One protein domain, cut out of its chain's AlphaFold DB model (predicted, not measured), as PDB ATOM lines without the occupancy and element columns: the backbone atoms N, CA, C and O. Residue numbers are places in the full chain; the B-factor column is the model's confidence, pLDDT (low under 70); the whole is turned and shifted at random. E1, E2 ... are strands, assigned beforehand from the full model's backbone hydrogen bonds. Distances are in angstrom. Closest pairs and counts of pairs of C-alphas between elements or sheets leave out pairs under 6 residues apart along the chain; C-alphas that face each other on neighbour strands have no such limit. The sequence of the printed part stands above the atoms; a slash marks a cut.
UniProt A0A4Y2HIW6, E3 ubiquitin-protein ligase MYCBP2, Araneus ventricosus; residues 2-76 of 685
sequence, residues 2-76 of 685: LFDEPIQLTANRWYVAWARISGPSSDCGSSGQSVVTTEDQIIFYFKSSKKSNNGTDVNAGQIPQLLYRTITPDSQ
ATOM      1  N   LEU A   2      33.934  11.949  19.652       79.75
ATOM      2  CA  LEU A   2      34.921  13.030  19.549       79.75
ATOM      3  C   LEU A   2      36.047  12.566  18.617       79.75
ATOM      4  O   LEU A   2      36.224  11.363  18.438       79.75
ATOM      5  N   PHE A   3      36.768  13.505  18.012       78.56
ATOM      6  CA  PHE A   3      38.033  13.194  17.345       78.56
ATOM      7  C   PHE A   3      39.127  12.989  18.398       78.56
ATOM      8  O   PHE A   3      39.065  13.622  19.452       78.56
ATOM      9  N   ASP A   4      40.122  12.150  18.095       79.75
ATOM     10  CA  ASP A   4      41.272  11.913  18.984       79.75
ATOM     11  C   ASP A   4      42.026  13.220  19.287       79.75
ATOM     12  O   ASP A   4      42.473  13.441  20.410       79.75
ATOM     13  N   GLU A   5      42.061  14.138  18.313       76.38
ATOM     14  CA  GLU A   5      42.523  15.514  18.486       76.38
ATOM     15  C   GLU A   5      41.510  16.536  17.936       76.38
ATOM     16  O   GLU A   5      40.862  16.295  16.910       76.38
ATOM     17  N   PRO A   6      41.362  17.712  18.578       81.75
ATOM     18  CA  PRO A   6      40.477  18.761  18.091       81.75
ATOM     19  C   PRO A   6      40.974  19.329  16.756       81.75
ATOM     20  O   PRO A   6      42.079  19.855  16.652       81.75
ATOM     21  N   ILE A   7      40.111  19.301  15.742       87.00
ATOM     22  CA  ILE A   7      40.435  19.817  14.410       87.00
ATOM     23  C   ILE A   7      40.257  21.338  14.394       87.00
ATOM     24  O   ILE A   7      39.146  21.849  14.548       87.00
ATOM     25  N   GLN A   8      41.343  22.075  14.159       88.19
ATOM     26  CA  GLN A   8      41.272  23.524  13.997       88.19
ATOM     27  C   GLN A   8      40.590  23.882  12.669       88.19
ATOM     28  O   GLN A   8      41.090  23.577  11.584       88.19
ATOM     29  N   LEU A   9      39.442  24.559  12.754       86.12
ATOM     30  CA  LEU A   9      38.715  25.044  11.585       86.12
ATOM     31  C   LEU A   9      39.101  26.489  11.265       86.12
ATOM     32  O   LEU A   9      39.243  27.334  12.145       86.12
ATOM     33  N   THR A  10      39.233  26.779   9.976       86.00
ATOM     34  CA  THR A  10      39.356  28.138   9.449       86.00
ATOM     35  C   THR A  10      37.971  28.649   9.077       86.00
ATOM     36  O   THR A  10      37.223  27.945   8.393       86.00
ATOM     37  N   ALA A  11      37.635  29.864   9.509       85.75
ATOM     38  CA  ALA A  11      36.352  30.490   9.205       85.75
ATOM     39  C   ALA A  11      36.099  30.565   7.686       85.75
ATOM     40  O   ALA A  11      37.031  30.697   6.893       85.75
ATOM     41  N   ASN A  12      34.825  30.503   7.289       87.12
ATOM     42  CA  ASN A  12      34.369  30.612   5.895       87.12
ATOM     43  C   ASN A  12      34.904  29.530   4.938       87.12
ATOM     44  O   ASN A  12      34.929  29.724   3.721       87.12
ATOM     45  N   ARG A  13      35.298  28.366   5.466       92.44
ATOM     46  CA  ARG A  13      35.694  27.200   4.670       92.44
ATOM     47  C   ARG A  13      34.697  26.059   4.848       92.44
ATOM     48  O   ARG A  13      34.185  25.830   5.937       92.44
ATOM     49  N   TRP A  14      34.422  25.335   3.762       91.62
ATOM     50  CA  TRP A  14      33.560  24.155   3.808       91.62
ATOM     51  C   TRP A  14      34.320  22.941   4.337       91.62
ATOM     52  O   TRP A  14      35.379  22.593   3.813       91.62
ATOM     53  N   TYR A  15      33.722  22.268   5.314       94.19
ATOM     54  CA  TYR A  15      34.188  21.007   5.883       94.19
ATOM     55  C   TYR A  15      33.107  19.933   5.723       94.19
ATOM     56  O   TYR A  15      31.931  20.251   5.540       94.19
ATOM     57  N   VAL A  16      33.504  18.660   5.759       92.81
ATOM     58  CA  VAL A  16      32.582  17.519   5.672       92.81
ATOM     59  C   VAL A  16      32.821  16.615   6.874       92.81
ATOM     60  O   VAL A  16      33.886  16.011   6.977       92.81
ATOM     61  N   ALA A  17      31.821  16.496   7.748       90.56
ATOM     62  CA  ALA A  17      31.755  15.430   8.740       90.56
ATOM     63  C   ALA A  17      31.131  14.189   8.084       90.56
ATOM     64  O   ALA A  17      30.085  14.282   7.440       90.56
ATOM     65  N   TRP A  18      31.790  13.038   8.199       89.75
ATOM     66  CA  TRP A  18      31.354  11.786   7.584       89.75
ATOM     67  C   TRP A  18      31.550  10.637   8.567       89.75
ATOM     68  O   TRP A  18      32.610  10.524   9.176       89.75
ATOM     69  N   ALA A  19      30.530   9.792   8.710       88.00
ATOM     70  CA  ALA A  19      30.551   8.631   9.587       88.00
ATOM     71  C   ALA A  19      30.034   7.397   8.842       88.00
ATOM     72  O   ALA A  19      29.070   7.478   8.079       88.00
ATOM     73  N   ARG A  20      30.663   6.246   9.098       89.06
ATOM     74  CA  ARG A  20      30.175   4.925   8.690       89.06
ATOM     75  C   ARG A  20      29.788   4.163   9.950       89.06
ATOM     76  O   ARG A  20      30.649   3.878  10.773       89.06
ATOM     77  N   ILE A  21      28.504   3.850  10.087       85.88
ATOM     78  CA  ILE A  21      27.938   3.170  11.256       85.88
ATOM     79  C   ILE A  21      27.338   1.848  10.772       85.88
ATOM     80  O   ILE A  21      26.596   1.837   9.791       85.88
ATOM     81  N   SER A  22      27.683   0.747  11.438       89.94
ATOM     82  CA  SER A  22      27.148  -0.591  11.167       89.94
ATOM     83  C   SER A  22      26.343  -1.052  12.379       89.94
ATOM     84  O   SER A  22      26.859  -1.018  13.492       89.94
ATOM     85  N   GLY A  23      25.098  -1.480  12.174       90.06
ATOM     86  CA  GLY A  23      24.199  -1.889  13.253       90.06
ATOM     87  C   GLY A  23      22.732  -1.944  12.805       90.06
ATOM     88  O   GLY A  23      22.459  -1.751  11.617       90.06
ATOM     89  N   PRO A  24      21.790  -2.224  13.728       86.81
ATOM     90  CA  PRO A  24      20.353  -2.138  13.461       86.81
ATOM     91  C   PRO A  24      19.919  -0.697  13.127       86.81
ATOM     92  O   PRO A  24      20.679   0.253  13.308       86.81
ATOM     93  N   SER A  25      18.691  -0.532  12.623       88.94
ATOM     94  CA  SER A  25      18.141   0.796  12.301       88.94
ATOM     95  C   SER A  25      18.086   1.697  13.539       88.94
ATOM     96  O   SER A  25      17.744   1.230  14.624       88.94
ATOM     97  N   SER A  26      18.406   2.981  13.369       88.75
ATOM     98  CA  SER A  26      18.444   3.982  14.439       88.75
ATOM     99  C   SER A  26      17.447   5.114  14.194       88.75
ATOM    100  O   SER A  26      17.079   5.387  13.049       88.75
ATOM    101  N   ASP A  27      17.084   5.833  15.255       91.25
ATOM    102  CA  ASP A  27      16.313   7.076  15.154       91.25
ATOM    103  C   ASP A  27      17.059   8.133  14.335       91.25
ATOM    104  O   ASP A  27      18.290   8.167  14.348       91.25
ATOM    105  N   CYS A  28      16.334   9.015  13.642       92.69
ATOM    106  CA  CYS A  28      16.908  10.097  12.839       92.69
ATOM    107  C   CYS A  28      16.262  11.454  13.149       92.69
ATOM    108  O   CYS A  28      15.118  11.533  13.596       92.69
ATOM    109  N   GLY A  29      17.009  12.533  12.906       93.69
ATOM    110  CA  GLY A  29      16.490  13.896  12.985       93.69
ATOM    111  C   GLY A  29      15.701  14.277  11.731       93.69
ATOM    112  O   GLY A  29      15.968  13.774  10.640       93.69
ATOM    113  N   SER A  30      14.754  15.204  11.876       92.12
ATOM    114  CA  SER A  30      13.991  15.803  10.773       92.12
ATOM    115  C   SER A  30      13.799  17.304  11.010       92.12
ATOM    116  O   SER A  30      13.991  17.783  12.126       92.12
ATOM    117  N   SER A  31      13.416  18.050   9.968       93.44
ATOM    118  CA  SER A  31      13.288  19.519  10.002       93.44
ATOM    119  C   SER A  31      14.604  20.242  10.327       93.44
ATOM    120  O   SER A  31      14.648  21.168  11.138       93.44
ATOM    121  N   GLY A  32      15.694  19.791   9.705       92.31
ATOM    122  CA  GLY A  32      17.030  20.345   9.883       92.31
ATOM    123  C   GLY A  32      17.152  21.810   9.451       92.31
ATOM    124  O   GLY A  32      16.415  22.309   8.597       92.31
ATOM    125  N   GLN A  33      18.093  22.514  10.077       93.44
ATOM    126  CA  GLN A  33      18.341  23.937   9.861       93.44
ATOM    127  C   GLN A  33      19.629  24.114   9.051       93.44
ATOM    128  O   GLN A  33      20.693  23.638   9.441       93.44
ATOM    129  N   SER A  34      19.550  24.835   7.930       93.06
ATOM    130  CA  SER A  34      20.720  25.128   7.086       93.06
ATOM    131  C   SER A  34      21.657  26.178   7.690       93.06
ATOM    132  O   SER A  34      22.799  26.304   7.251       93.06
ATOM    133  N   VAL A  35      21.196  26.910   8.707       95.75
ATOM    134  CA  VAL A  35      21.974  27.898   9.455       95.75
ATOM    135  C   VAL A  35      21.619  27.785  10.931       95.75
ATOM    136  O   VAL A  35      20.443  27.827  11.279       95.75
ATOM    137  N   VAL A  36      22.629  27.669  11.788       94.94
ATOM    138  CA  VAL A  36      22.471  27.622  13.246       94.94
ATOM    139  C   VAL A  36      23.390  28.666  13.864       94.94
ATOM    140  O   VAL A  36      24.589  28.669  13.595       94.94
ATOM    141  N   THR A  37      22.826  29.554  14.681       93.38
ATOM    142  CA  THR A  37      23.596  30.523  15.475       93.38
ATOM    143  C   THR A  37      23.688  30.008  16.901       93.38
ATOM    144  O   THR A  37      22.663  29.704  17.507       93.38
ATOM    145  N   THR A  38      24.905  29.864  17.413       88.50
ATOM    146  CA  THR A  38      25.157  29.353  18.762       88.50
ATOM    147  C   THR A  38      25.140  30.474  19.800       88.50
ATOM    148  O   THR A  38      25.158  31.658  19.455       88.50
ATOM    149  N   GLU A  39      25.118  30.110  21.083       84.56
ATOM    150  CA  GLU A  39      25.136  31.068  22.200       84.56
ATOM    151  C   GLU A  39      26.391  31.956  22.187       84.56
ATOM    152  O   GLU A  39      26.302  33.160  22.435       84.56
ATOM    153  N   ASP A  40      27.531  31.397  21.763       82.25
ATOM    154  CA  ASP A  40      28.804  32.112  21.579       82.25
ATOM    155  C   ASP A  40      28.838  32.984  20.307       82.25
ATOM    156  O   ASP A  40      29.903  33.434  19.881       82.25
ATOM    157  N   GLN A  41      27.683  33.207  19.669       85.94
ATOM    158  CA  GLN A  41      27.510  34.010  18.453       85.94
ATOM    159  C   GLN A  41      28.258  33.472  17.221       85.94
ATOM    160  O   GLN A  41      28.527  34.214  16.273       85.94
ATOM    161  N   ILE A  42      28.574  32.173  17.191       89.94
ATOM    162  CA  ILE A  42      29.141  31.523  16.005       89.94
ATOM    163  C   ILE A  42      28.007  31.040  15.111       89.94
ATOM    164  O   ILE A  42      27.072  30.379  15.558       89.94
ATOM    165  N   ILE A  43      28.114  31.338  13.817       94.25
ATOM    166  CA  ILE A  43      27.129  30.927  12.818       94.25
ATOM    167  C   ILE A  43      27.678  29.734  12.034       94.25
ATOM    168  O   ILE A  43      28.641  29.862  11.275       94.25
ATOM    169  N   PHE A  44      27.042  28.574  12.195       95.12
ATOM    170  CA  PHE A  44      27.309  27.374  11.407       95.12
ATOM    171  C   PHE A  44      26.367  27.299  10.209       95.12
ATOM    172  O   PHE A  44      25.153  27.435  10.349       95.12
ATOM    173  N   TYR A  45      26.937  27.035   9.033       96.00
ATOM    174  CA  TYR A  45      26.201  26.826   7.789       96.00
ATOM    175  C   TYR A  45      26.282  25.356   7.380       96.00
ATOM    176  O   TYR A  45      27.374  24.794   7.262       96.00
ATOM    177  N   PHE A  46      25.132  24.753   7.098       96.00
ATOM    178  CA  PHE A  46      25.003  23.363   6.679       96.00
ATOM    179  C   PHE A  46      24.490  23.273   5.243       96.00
ATOM    180  O   PHE A  46      23.591  24.002   4.823       96.00
ATOM    181  N   LYS A  47      25.066  22.347   4.473       93.69
ATOM    182  CA  LYS A  47      24.595  21.992   3.131       93.69
ATOM    183  C   LYS A  47      24.797  20.507   2.871       93.69
ATOM    184  O   LYS A  47      25.739  19.904   3.386       93.69
ATOM    185  N   SER A  48      23.965  19.944   2.004       92.44
ATOM    186  CA  SER A  48      24.075  18.543   1.600       92.44
ATOM    187  C   SER A  48      25.404  18.257   0.889       92.44
ATOM    188  O   SER A  48      25.895  19.056   0.085       92.44
ATOM    189  N   SER A  49      25.985  17.089   1.169       90.12
ATOM    190  CA  SER A  49      27.260  16.638   0.603       90.12
ATOM    191  C   SER A  49      27.061  15.426  -0.300       90.12
ATOM    192  O   SER A  49      26.403  14.464   0.083       90.12
ATOM    193  N   LYS A  50      27.728  15.410  -1.463       89.00
ATOM    194  CA  LYS A  50      27.727  14.258  -2.389       89.00
ATOM    195  C   LYS A  50      28.368  12.993  -1.798       89.00
ATOM    196  O   LYS A  50      28.244  11.925  -2.384       89.00
ATOM    197  N   LYS A  51      29.077  13.105  -0.666       86.75
ATOM    198  CA  LYS A  51      29.645  11.960   0.067       86.75
ATOM    199  C   LYS A  51      28.624  11.247   0.966       86.75
ATOM    200  O   LYS A  51      28.935  10.170   1.463       86.75
ATOM    201  N   SER A  52      27.441  11.827   1.187       89.12
ATOM    202  CA  SER A  52      26.371  11.191   1.961       89.12
ATOM    203  C   SER A  52      25.630  10.178   1.087       89.12
ATOM    204  O   SER A  52      24.769  10.536   0.290       89.12
ATOM    205  N   ASN A  53      26.006   8.907   1.200       87.44
ATOM    206  CA  ASN A  53      25.419   7.798   0.442       87.44
ATOM    207  C   ASN A  53      24.339   7.028   1.225       87.44
ATOM    208  O   ASN A  53      23.800   6.061   0.697       87.44
ATOM    209  N   ASN A  54      24.023   7.458   2.452       89.00
ATOM    210  CA  ASN A  54      23.044   6.820   3.338       89.00
ATOM    211  C   ASN A  54      21.895   7.766   3.744       89.00
ATOM    212  O   ASN A  54      21.315   7.630   4.815       89.00
ATOM    213  N   GLY A  55      21.599   8.767   2.908       88.19
ATOM    214  CA  GLY A  55      20.379   9.577   3.012       88.19
ATOM    215  C   GLY A  55      20.424  10.809   3.921       88.19
ATOM    216  O   GLY A  55      19.487  11.593   3.862       88.19
ATOM    217  N   THR A  56      21.485  11.043   4.703       93.75
ATOM    218  CA  THR A  56      21.600  12.284   5.497       93.75
ATOM    219  C   THR A  56      21.764  13.503   4.588       93.75
ATOM    220  O   THR A  56      22.713  13.561   3.795       93.75
ATOM    221  N   ASP A  57      20.897  14.497   4.749       93.31
ATOM    222  CA  ASP A  57      20.959  15.794   4.079       93.31
ATOM    223  C   ASP A  57      20.745  16.956   5.074       93.31
ATOM    224  O   ASP A  57      20.850  16.771   6.284       93.31
ATOM    225  N   VAL A  58      20.526  18.181   4.581       94.06
ATOM    226  CA  VAL A  58      20.313  19.354   5.454       94.06
ATOM    227  C   VAL A  58      18.959  19.341   6.181       94.06
ATOM    228  O   VAL A  58      18.794  20.058   7.162       94.06
ATOM    229  N   ASN A  59      17.991  18.549   5.713       92.62
ATOM    230  CA  ASN A  59      16.626  18.510   6.229       92.62
ATOM    231  C   ASN A  59      16.393  17.330   7.180       92.62
ATOM    232  O   ASN A  59      15.598  17.460   8.111       92.62
ATOM    233  N   ALA A  60      17.024  16.178   6.949       93.75
ATOM    234  CA  ALA A  60      16.824  14.980   7.758       93.75
ATOM    235  C   ALA A  60      18.034  14.031   7.733       93.75
ATOM    236  O   ALA A  60      18.813  13.998   6.780       93.75
ATOM    237  N   GLY A  61      18.164  13.215   8.783       93.81
ATOM    238  CA  GLY A  61      19.160  12.147   8.860       93.81
ATOM    239  C   GLY A  61      19.931  12.096  10.178       93.81
ATOM    240  O   GLY A  61      19.391  12.358  11.251       93.81
ATOM    241  N   GLN A  62      21.194  11.681  10.085       92.69
ATOM    242  CA  GLN A  62      22.121  11.506  11.210       92.69
ATOM    243  C   GLN A  62      23.041  12.719  11.410       92.69
ATOM    244  O   GLN A  62      23.104  13.601  10.562       92.69
ATOM    245  N   ILE A  63      23.831  12.706  12.491       93.00
ATOM    246  CA  ILE A  63      24.764  13.782  12.892       93.00
ATOM    247  C   ILE A  63      24.002  15.045  13.337       93.00
ATOM    248  O   ILE A  63      24.075  16.088  12.691       93.00
ATOM    249  N   PRO A  64      23.251  14.969  14.452       93.19
ATOM    250  CA  PRO A  64      22.394  16.070  14.890       93.19
ATOM    251  C   PRO A  64      23.162  17.285  15.434       93.19
ATOM    252  O   PRO A  64      22.594  18.370  15.502       93.19
ATOM    253  N   GLN A  65      24.420  17.124  15.866       90.94
ATOM    254  CA  GLN A  65      25.179  18.171  16.560       90.94
ATOM    255  C   GLN A  65      26.675  18.131  16.221       90.94
ATOM    256  O   GLN A  65      27.247  17.061  15.999       90.94
ATOM    257  N   LEU A  66      27.312  19.308  16.234       91.50
ATOM    258  CA  LEU A  66      28.766  19.478  16.199       91.50
ATOM    259  C   LEU A  66      29.239  19.997  17.555       91.50
ATOM    260  O   LEU A  66      28.748  21.012  18.040       91.50
ATOM    261  N   LEU A  67      30.217  19.316  18.143       90.00
ATOM    262  CA  LEU A  67      30.853  19.740  19.386       90.00
ATOM    263  C   LEU A  67      32.078  20.592  19.034       90.00
ATOM    264  O   LEU A  67      32.942  20.140  18.280       90.00
ATOM    265  N   TYR A  68      32.147  21.824  19.541       90.19
ATOM    266  CA  TYR A  68      33.230  22.766  19.244       90.19
ATOM    267  C   TYR A  68      33.672  23.528  20.502       90.19
ATOM    268  O   TYR A  68      32.963  23.563  21.502       90.19
ATOM    269  N   ARG A  69      34.858  24.148  20.438       83.81
ATOM    270  CA  ARG A  69      35.351  25.119  21.427       83.81
ATOM    271  C   ARG A  69      35.921  26.341  20.711       83.81
ATOM    272  O   ARG A  69      36.553  26.191  19.664       83.81
ATOM    273  N   THR A  70      35.741  27.530  21.273       77.38
ATOM    274  CA  THR A  70      36.406  28.753  20.807       77.38
ATOM    275  C   THR A  70      37.781  28.893  21.444       77.38
ATOM    276  O   THR A  70      37.949  28.666  22.639       77.38
ATOM    277  N   ILE A  71      38.780  29.287  20.654       67.38
ATOM    278  CA  ILE A  71      40.090  29.681  21.179       67.38
ATOM    279  C   ILE A  71      40.005  31.179  21.475       67.38
ATOM    280  O   ILE A  71      40.167  31.996  20.570       67.38
ATOM    281  N   THR A  72      39.686  31.548  22.713       54.94
ATOM    282  CA  THR A  72      39.687  32.953  23.147       54.94
ATOM    283  C   THR A  72      41.110  33.341  23.567       54.94
ATOM    284  O   THR A  72      41.655  32.686  24.457       54.94
ATOM    285  N   PRO A  73      41.744  34.367  22.969       48.88
ATOM    286  CA  PRO A  73      42.996  34.902  23.484       48.88
ATOM    287  C   PRO A  73      42.680  35.865  24.641       48.88
ATOM    288  O   PRO A  73      42.136  36.938  24.413       48.88
ATOM    289  N   ASP A  74      42.993  35.429  25.862       43.22
ATOM    290  CA  ASP A  74      43.006  36.149  27.148       43.22
ATOM    291  C   ASP A  74      41.753  36.925  27.602       43.22
ATOM    292  O   ASP A  74      41.308  37.913  27.022       43.22
ATOM    293  N   SER A  75      41.239  36.562  28.780       33.41
ATOM    294  CA  SER A  75      40.390  37.444  29.592       33.41
ATOM    295  C   SER A  75      40.693  37.232  31.073       33.41
ATOM    296  O   SER A  75      40.220  36.289  31.705       33.41
ATOM    297  N   GLN A  76      41.507  38.133  31.624       38.53
ATOM    298  CA  GLN A  76      41.598  38.366  33.059       38.53
ATOM    299  C   GLN A  76      40.259  38.925  33.568       38.53
ATOM    300  O   GLN A  76      39.797  39.946  33.074       38.53
TER     301      GLN A  76
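Overview. This is residues 2 to 76 of the 685 residues of the protein "E3 ubiquitin-protein ligase MYCBP2" of Araneus ventricosus (UniProt A0A4Y2HIW6). There is little regular structure here: one small two-stranded hairpin, E1 and E2, lies at one side of a loose winding of loops, and two long stretches, residues 2 to 34 and 46 to 76, make up the rest. A short antiparallel pairing of residues 29 to 30 with 60 to 61 ties these stretches together. Of 75 printed residues, 6 are in named elements, in the order E1, E2, with no named helix; the class is all strand. The whole is loose, with a radius of gyration of the C-alphas of 14.6 A, and elongated, spanning 49 by 27 by 22 A.

Along the chain. E1 is residues 35 to 37, 6.8 A long, from C-alpha 35 at (21.974, 27.898, 9.455). E2 is residues 43 to 45, 6.6 A long, ending with C-alpha 45 at (26.201, 26.826, 7.789).

Arrangement. E1 and E2 form an antiparallel hairpin, their directions at 164 degrees. C-alphas 37 and 43 face each other at 4.4 A. N 36 and O 44, 2.9 A apart, are within hydrogen-bond range.

Size, cuts and confidence. The C-alphas farthest apart, of Pro 24 and Gln 76, are 49.8 A apart. The printed part has no cut. The link from E1 to E2 is tight. Residues 71 to 76 have pLDDT under 70.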